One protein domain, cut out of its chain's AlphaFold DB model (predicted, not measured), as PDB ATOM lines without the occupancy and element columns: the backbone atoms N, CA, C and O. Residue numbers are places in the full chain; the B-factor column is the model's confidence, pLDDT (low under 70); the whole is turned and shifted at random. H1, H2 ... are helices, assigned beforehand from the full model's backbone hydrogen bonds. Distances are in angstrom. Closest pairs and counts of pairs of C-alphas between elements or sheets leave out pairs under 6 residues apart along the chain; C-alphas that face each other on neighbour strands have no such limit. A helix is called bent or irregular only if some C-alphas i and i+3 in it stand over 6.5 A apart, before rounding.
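What this domain is: This is residues 320 to 375 of the 375 residues of an uncharacterized protein of Variovorax sp. PDC80 (UniProt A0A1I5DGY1). Three helices make a small cluster, their centres at the corners of a triangle: H2 and H3 fold back on each other as a hairpin, and the longer H1 packs on H3 at a steep angle and comes close to H2. The printed part has 56 residues, with three named helices in the order H1, H2, H3 and no named strand; the class is all helix. The whole is compact, with a radius of gyration of the C-alphas of 10.5 A, and elongated, spanning 31 by 18 by 18 A.

How they stand to each other: H1, residues 324 to 339, touches H3, residues 363 to 373, with residues 327 to 331 alone. Their closest C-alphas, those of Ile 328 and Phe 369, are 7.1 A apart. The two run the same way at a steep tilt of 52 degrees. H1 and H2, residues 346 to 356, are close but not clearly touching, with the closest C-alphas, those of Lys 335 and Phe 349, 7.5 A apart. They run opposite ways at a steep tilt of 62 degrees. H2 and H3 touch and form a helical hairpin, opposite ways at a tilt of 36 degrees, only just steep; their closest C-alphas, those of Pro 346 and Ile 370, are 6.1 A apart. Every O i to N i+4 pair is within hydrogen-bond range in H2 and H3, and 10 of 12 are in H1.

Where its parts are: H1 begins at C-alpha 324 (7.510, -22.937, -6.334) and is 23.6 A long; it is irregular, with C-alphas 325 and 328 7.6 A apart. H2 is 15.7 A long, from C-alpha 346 (16.405, -19.140, 13.045). H3 is 15.1 A long and ends at C-alpha 373 (10.810, -25.894, 11.926).

The domain as a whole: The C-alphas farthest apart, those of Val 322 and Gly 342, are 30.5 A apart. The printed part has no cut, and both links, H1 to H2 and H2 to H3, are short. Mean pLDDT of the printed part is 81.8; residues 320 to 325 and residue 375, the chain's last, are under 70.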
ATOM      1  N   ALA A 320      15.776 -16.356 -10.828       62.00
ATOM      2  CA  ALA A 320      14.873 -17.042  -9.909       62.00
ATOM      3  C   ALA A 320      14.437 -18.396 -10.490       62.00
ATOM      4  O   ALA A 320      13.998 -18.479 -11.640       62.00
ATOM      5  N   ALA A 321      14.534 -19.458  -9.686       56.06
ATOM      6  CA  ALA A 321      14.029 -20.769 -10.068       56.06
ATOM      7  C   ALA A 321      12.492 -20.746 -10.118       56.06
ATOM      8  O   ALA A 321      11.841 -20.339  -9.163       56.06
ATOM      9  N   VAL A 322      11.921 -21.223 -11.226       52.91
ATOM     10  CA  VAL A 322      10.475 -21.189 -11.535       52.91
ATOM     11  C   VAL A 322       9.649 -22.156 -10.665       52.91
ATOM     12  O   VAL A 322       8.421 -22.131 -10.686       52.91
ATOM     13  N   ASP A 323      10.303 -23.004  -9.871       62.75
ATOM     14  CA  ASP A 323       9.668 -24.173  -9.265       62.75
ATOM     15  C   ASP A 323       9.248 -23.924  -7.807       62.75
ATOM     16  O   ASP A 323       9.949 -24.283  -6.854       62.75
ATOM     17  N   ASN A 324       8.100 -23.258  -7.640       62.88
ATOM     18  CA  ASN A 324       7.510 -22.937  -6.334       62.88
ATOM     19  C   ASN A 324       7.193 -24.189  -5.496       62.88
ATOM     20  O   ASN A 324       7.280 -24.131  -4.267       62.88
ATOM     21  N   ASP A 325       6.880 -25.314  -6.142       66.88
ATOM     22  CA  ASP A 325       6.405 -26.530  -5.473       66.88
ATOM     23  C   ASP A 325       7.505 -27.236  -4.659       66.88
ATOM     24  O   ASP A 325       7.211 -27.977  -3.723       66.88
ATOM     25  N   LEU A 326       8.781 -26.946  -4.938       76.56
ATOM     26  CA  LEU A 326       9.934 -27.542  -4.247       76.56
ATOM     27  C   LEU A 326      10.534 -26.643  -3.156       76.56
ATOM     28  O   LEU A 326      11.541 -27.002  -2.540       76.56
ATOM     29  N   THR A 327       9.950 -25.469  -2.906       83.19
ATOM     30  CA  THR A 327      10.503 -24.453  -1.993       83.19
ATOM     31  C   THR A 327      10.718 -24.998  -0.584       83.19
ATOM     32  O   THR A 327      11.808 -24.881  -0.025       83.19
ATOM     33  N   ILE A 328       9.689 -25.636  -0.019       85.12
ATOM     34  CA  ILE A 328       9.725 -26.173   1.347       85.12
ATOM     35  C   ILE A 328      10.720 -27.329   1.460       85.12
ATOM     36  O   ILE A 328      11.482 -27.392   2.424       85.12
ATOM     37  N   ASP A 329      10.770 -28.213   0.464       86.56
ATOM     38  CA  ASP A 329      11.714 -29.332   0.462       86.56
ATOM     39  C   ASP A 329      13.162 -28.842   0.369       86.56
ATOM     40  O   ASP A 329      14.019 -29.313   1.118       86.56
ATOM     41  N   ARG A 330      13.430 -27.823  -0.457       87.00
ATOM     42  CA  ARG A 330      14.746 -27.173  -0.537       87.00
ATOM     43  C   ARG A 330      15.137 -26.500   0.776       87.00
ATOM     44  O   ARG A 330      16.280 -26.650   1.199       87.00
ATOM     45  N   LEU A 331      14.211 -25.805   1.443       88.75
ATOM     46  CA  LEU A 331      14.446 -25.219   2.769       88.75
ATOM     47  C   LEU A 331      14.738 -26.298   3.820       88.75
ATOM     48  O   LEU A 331      15.662 -26.142   4.621       88.75
ATOM     49  N   ARG A 332      14.022 -27.429   3.780       89.31
ATOM     50  CA  ARG A 332      14.266 -28.574   4.670       89.31
ATOM     51  C   ARG A 332      15.647 -29.186   4.434       89.31
ATOM     52  O   ARG A 332      16.388 -29.391   5.393       89.31
ATOM     53  N   SER A 333      16.027 -29.420   3.177       88.56
ATOM     54  CA  SER A 333      17.373 -29.885   2.824       88.56
ATOM     55  C   SER A 333      18.449 -28.895   3.268       88.56
ATOM     56  O   SER A 333      19.468 -29.308   3.815       88.56
ATOM     57  N   LEU A 334      18.213 -27.591   3.096       89.06
ATOM     58  CA  LEU A 334      19.137 -26.544   3.525       89.06
ATOM     59  C   LEU A 334      19.347 -26.564   5.045       89.06
ATOM     60  O   LEU A 334      20.490 -26.527   5.503       89.06
ATOM     61  N   LYS A 335      18.262 -26.684   5.825       89.81
ATOM     62  CA  LYS A 335      18.328 -26.820   7.288       89.81
ATOM     63  C   LYS A 335      19.138 -28.056   7.678       89.81
ATOM     64  O   LYS A 335      20.060 -27.937   8.482       89.81
ATOM     65  N   GLN A 336      18.850 -29.209   7.067       88.88
ATOM     66  CA  GLN A 336      19.567 -30.456   7.350       88.88
ATOM     67  C   GLN A 336      21.065 -30.339   7.045       88.88
ATOM     68  O   GLN A 336      21.904 -30.837   7.795       88.88
ATOM     69  N   VAL A 337      21.428 -29.666   5.950       87.75
ATOM     70  CA  VAL A 337      22.833 -29.443   5.594       87.75
ATOM     71  C   VAL A 337      23.529 -28.590   6.651       87.75
ATOM     72  O   VAL A 337      24.639 -28.938   7.055       87.75
ATOM     73  N   LEU A 338      22.900 -27.509   7.110       86.75
ATOM     74  CA  LEU A 338      23.507 -26.550   8.035       86.75
ATOM     75  C   LEU A 338      23.563 -27.042   9.482       86.75
ATOM     76  O   LEU A 338      24.603 -26.910  10.118       86.75
ATOM     77  N   TYR A 339      22.471 -27.615   9.985       88.44
ATOM     78  CA  TYR A 339      22.308 -27.907  11.412       88.44
ATOM     79  C   TYR A 339      22.129 -29.395  11.726       88.44
ATOM     80  O   TYR A 339      22.201 -29.778  12.895       88.44
ATOM     81  N   GLY A 340      21.917 -30.246  10.716       85.38
ATOM     82  CA  GLY A 340      21.513 -31.635  10.939       85.38
ATOM     83  C   GLY A 340      20.243 -31.699  11.791       85.38
ATOM     84  O   GLY A 340      19.306 -30.938  11.556       85.38
ATOM     85  N   ASP A 341      20.262 -32.546  12.822       81.69
ATOM     86  CA  ASP A 341      19.157 -32.703  13.781       81.69
ATOM     87  C   ASP A 341      19.253 -31.734  14.982       81.69
ATOM     88  O   ASP A 341      18.495 -31.842  15.945       81.69
ATOM     89  N   GLY A 342      20.216 -30.806  14.966       80.94
ATOM     90  CA  GLY A 342      20.405 -29.815  16.024       80.94
ATOM     91  C   GLY A 342      19.341 -28.705  16.020       80.94
ATOM     92  O   GLY A 342      18.659 -28.499  15.013       80.94
ATOM     93  N   PRO A 343      19.226 -27.934  17.122       77.69
ATOM     94  CA  PRO A 343      18.208 -26.889  17.266       77.69
ATOM     95  C   PRO A 343      18.354 -25.750  16.240       77.69
ATOM     96  O   PRO A 343      17.355 -25.171  15.827       77.69
ATOM     97  N   GLY A 344      19.579 -25.481  15.769       84.25
ATOM     98  CA  GLY A 344      19.875 -24.421  14.801       84.25
ATOM     99  C   GLY A 344      19.581 -23.007  15.319       84.25
ATOM    100  O   GLY A 344      19.145 -22.824  16.450       84.25
ATOM    101  N   ASP A 345      19.861 -22.000  14.493       88.06
ATOM    102  CA  ASP A 345      19.559 -20.593  14.784       88.06
ATOM    103  C   ASP A 345      18.640 -20.040  13.674       88.06
ATOM    104  O   ASP A 345      19.082 -19.955  12.520       88.06
ATOM    105  N   PRO A 346      17.376 -19.691  13.992       88.50
ATOM    106  CA  PRO A 346      16.405 -19.140  13.045       88.50
ATOM    107  C   PRO A 346      16.907 -17.912  12.279       88.50
ATOM    108  O   PRO A 346      16.705 -17.809  11.064       88.50
ATOM    109  N   ASP A 347      17.564 -16.984  12.977       86.50
ATOM    110  CA  ASP A 347      17.980 -15.704  12.410       86.50
ATOM    111  C   ASP A 347      19.182 -15.908  11.487       86.50
ATOM    112  O   ASP A 347      19.192 -15.427  10.349       86.50
ATOM    113  N   ALA A 348      20.161 -16.707  11.924       86.06
ATOM    114  CA  ALA A 348      21.296 -17.090  11.085       86.06
ATOM    115  C   ALA A 348      20.849 -17.879   9.842       86.06
ATOM    116  O   ALA A 348      21.369 -17.660   8.744       86.06
ATOM    117  N   PHE A 349      19.852 -18.760   9.978       89.62
ATOM    118  CA  PHE A 349      19.297 -19.497   8.845       89.62
ATOM    119  C   PHE A 349      18.633 -18.562   7.834       89.62
ATOM    120  O   PHE A 349      18.880 -18.689   6.634       89.62
ATOM    121  N   LEU A 350      17.846 -17.583   8.295       87.50
ATOM    122  CA  LEU A 350      17.224 -16.594   7.414       87.50
ATOM    123  C   LEU A 350      18.267 -15.768   6.650       87.50
ATOM    124  O   LEU A 350      18.067 -15.478   5.467       87.50
ATOM    125  N   GLN A 351      19.383 -15.411   7.292       84.75
ATOM    126  CA  GLN A 351      20.482 -14.707   6.624       84.75
ATOM    127  C   GLN A 351      21.121 -15.552   5.518       84.75
ATOM    128  O   GLN A 351      21.365 -15.044   4.423       84.75
ATOM    129  N   ILE A 352      21.310 -16.854   5.756       86.75
ATOM    130  CA  ILE A 352      21.829 -17.787   4.746       86.75
ATOM    131  C   ILE A 352      20.815 -17.998   3.611       86.75
ATOM    132  O   ILE A 352      21.178 -18.017   2.439       86.75
ATOM    133  N   VAL A 353      19.521 -18.110   3.915       86.62
ATOM    134  CA  VAL A 353      18.473 -18.195   2.882       86.62
ATOM    135  C   VAL A 353      18.541 -16.979   1.956       86.62
ATOM    136  O   VAL A 353      18.546 -17.139   0.733       86.62
ATOM    137  N   ARG A 354      18.665 -15.772   2.524       83.25
ATOM    138  CA  ARG A 354      18.793 -14.523   1.757       83.25
ATOM    139  C   ARG A 354      20.073 -14.467   0.927       83.25
ATOM    140  O   ARG A 354      20.015 -14.001  -0.205       83.25
ATOM    141  N   SER A 355      21.195 -14.958   1.452       81.81
ATOM    142  CA  SER A 355      22.494 -14.884   0.771       81.81
ATOM    143  C   SER A 355      22.609 -15.779  -0.465       81.81
ATOM    144  O   SER A 355      23.406 -15.499  -1.361       81.81
ATOM    145  N   THR A 356      21.828 -16.863  -0.524       79.50
ATOM    146  CA  THR A 356      21.843 -17.783  -1.672       79.50
ATOM    147  C   THR A 356      21.064 -17.276  -2.879       79.50
ATOM    148  O   THR A 356      21.261 -17.799  -3.971       79.50
ATOM    149  N   HIS A 357      20.153 -16.311  -2.696       76.00
ATOM    150  CA  HIS A 357      19.192 -15.835  -3.705       76.00
ATOM    151  C   HIS A 357      18.296 -16.921  -4.347       76.00
ATOM    152  O   HIS A 357      17.430 -16.606  -5.158       76.00
ATOM    153  N   LEU A 358      18.418 -18.190  -3.935       76.19
ATOM    154  CA  LEU A 358      17.634 -19.325  -4.442       76.19
ATOM    155  C   LEU A 358      16.133 -19.207  -4.141       76.19
ATOM    156  O   LEU A 358      15.328 -19.877  -4.782       76.19
ATOM    157  N   PHE A 359      15.779 -18.372  -3.164       78.19
ATOM    158  CA  PHE A 359      14.425 -18.182  -2.644       78.19
ATOM    159  C   PHE A 359      13.925 -16.738  -2.845       78.19
ATOM    160  O   PHE A 359      13.024 -16.275  -2.136       78.19
ATOM    161  N   GLU A 360      14.528 -15.979  -3.772       73.38
ATOM    162  CA  GLU A 360      14.041 -14.640  -4.125       73.38
ATOM    163  C   GLU A 360      12.579 -14.694  -4.592       73.38
ATOM    164  O   GLU A 360      12.184 -15.545  -5.381       73.38
ATOM    165  N   GLY A 361      11.750 -13.787  -4.069       74.00
ATOM    166  CA  GLY A 361      10.299 -13.799  -4.298       74.00
ATOM    167  C   GLY A 361       9.504 -14.749  -3.389       74.00
ATOM    168  O   GLY A 361       8.281 -14.653  -3.356       74.00
ATOM    169  N   GLN A 362      10.168 -15.593  -2.592       79.19
ATOM    170  CA  GLN A 362       9.539 -16.583  -1.698       79.19
ATOM    171  C   GLN A 362       9.939 -16.411  -0.221       79.19
ATOM    172  O   GLN A 362       9.783 -17.318   0.597       79.19
ATOM    173  N   ILE A 363      10.442 -15.235   0.156       82.38
ATOM    174  CA  ILE A 363      10.946 -14.973   1.514       82.38
ATOM    175  C   ILE A 363       9.874 -15.166   2.595       82.38
ATOM    176  O   ILE A 363      10.198 -15.606   3.694       82.38
ATOM    177  N   GLU A 364       8.601 -14.890   2.303       84.44
ATOM    178  CA  GLU A 364       7.518 -15.148   3.262       84.44
ATOM    179  C   GLU A 364       7.317 -16.649   3.514       84.44
ATOM    180  O   GLU A 364       7.162 -17.051   4.663       84.44
ATOM    181  N   ALA A 365       7.430 -17.497   2.483       84.38
ATOM    182  CA  ALA A 365       7.393 -18.950   2.660       84.38
ATOM    183  C   ALA A 365       8.579 -19.445   3.504       84.38
ATOM    184  O   ALA A 365       8.408 -20.305   4.368       84.38
ATOM    185  N   ALA A 366       9.765 -18.854   3.316       85.56
ATOM    186  CA  ALA A 366      10.927 -19.146   4.150       85.56
ATOM    187  C   ALA A 366      10.713 -18.751   5.622       85.56
ATOM    188  O   ALA A 366      11.056 -19.526   6.509       85.56
ATOM    189  N   LYS A 367      10.100 -17.591   5.900       87.56
ATOM    190  CA  LYS A 367       9.760 -17.177   7.273       87.56
ATOM    191  C   LYS A 367       8.750 -18.119   7.929       87.56
ATOM    192  O   LYS A 367       8.943 -18.486   9.084       87.56
ATOM    193  N   THR A 368       7.707 -18.531   7.205       88.44
ATOM    194  CA  THR A 368       6.724 -19.503   7.710       88.44
ATOM    195  C   THR A 368       7.398 -20.822   8.071       88.44
ATOM    196  O   THR A 368       7.227 -21.303   9.186       88.44
ATOM    197  N   PHE A 369       8.244 -21.354   7.182       89.38
ATOM    198  CA  PHE A 369       9.019 -22.566   7.455       89.38
ATOM    199  C   PHE A 369       9.895 -22.428   8.708       89.38
ATOM    200  O   PHE A 369       9.953 -23.349   9.516       89.38
ATOM    201  N   ILE A 370      10.566 -21.287   8.893       89.62
ATOM    202  CA  ILE A 370      11.427 -21.053  10.060       89.62
ATOM    203  C   ILE A 370      10.625 -21.100  11.364       89.62
ATOM    204  O   ILE A 370      11.057 -21.753  12.312       89.62
ATOM    205  N   ASN A 371       9.448 -20.467  11.395       88.12
ATOM    206  CA  ASN A 371       8.577 -20.463  12.572       88.12
ATOM    207  C   ASN A 371       8.080 -21.864  12.956       88.12
ATOM    208  O   ASN A 371       7.858 -22.113  14.133       88.12
ATOM    209  N   GLU A 372       7.887 -22.756  11.982       87.12
ATOM    210  CA  GLU A 372       7.418 -24.129  12.218       87.12
ATOM    211  C   GLU A 372       8.561 -25.105  12.527       87.12
ATOM    212  O   GLU A 372       8.389 -26.051  13.292       87.12
ATOM    213  N   ALA A 373       9.725 -24.919  11.900       85.06
ATOM    214  CA  ALA A 373      10.810 -25.894  11.926       85.06
ATOM    215  C   ALA A 373      11.861 -25.642  13.018       85.06
ATOM    216  O   ALA A 373      12.694 -26.527  13.233       85.06
ATOM    217  N   PHE A 374      11.887 -24.463  13.645       84.69
ATOM    218  CA  PHE A 374      12.853 -24.101  14.697       84.69
ATOM    219  C   PHE A 374      12.211 -23.834  16.074       84.69
ATOM    220  O   PHE A 374      12.911 -23.439  17.007       84.69
ATOM    221  N   THR A 375      10.901 -24.056  16.211       69.19
ATOM    222  CA  THR A 375      10.227 -24.308  17.501       69.19
ATOM    223  C   THR A 375      10.490 -25.722  17.979       69.19
ATOM    224  O   THR A 375      10.700 -25.887  19.202       69.19
TER     225      THR A 375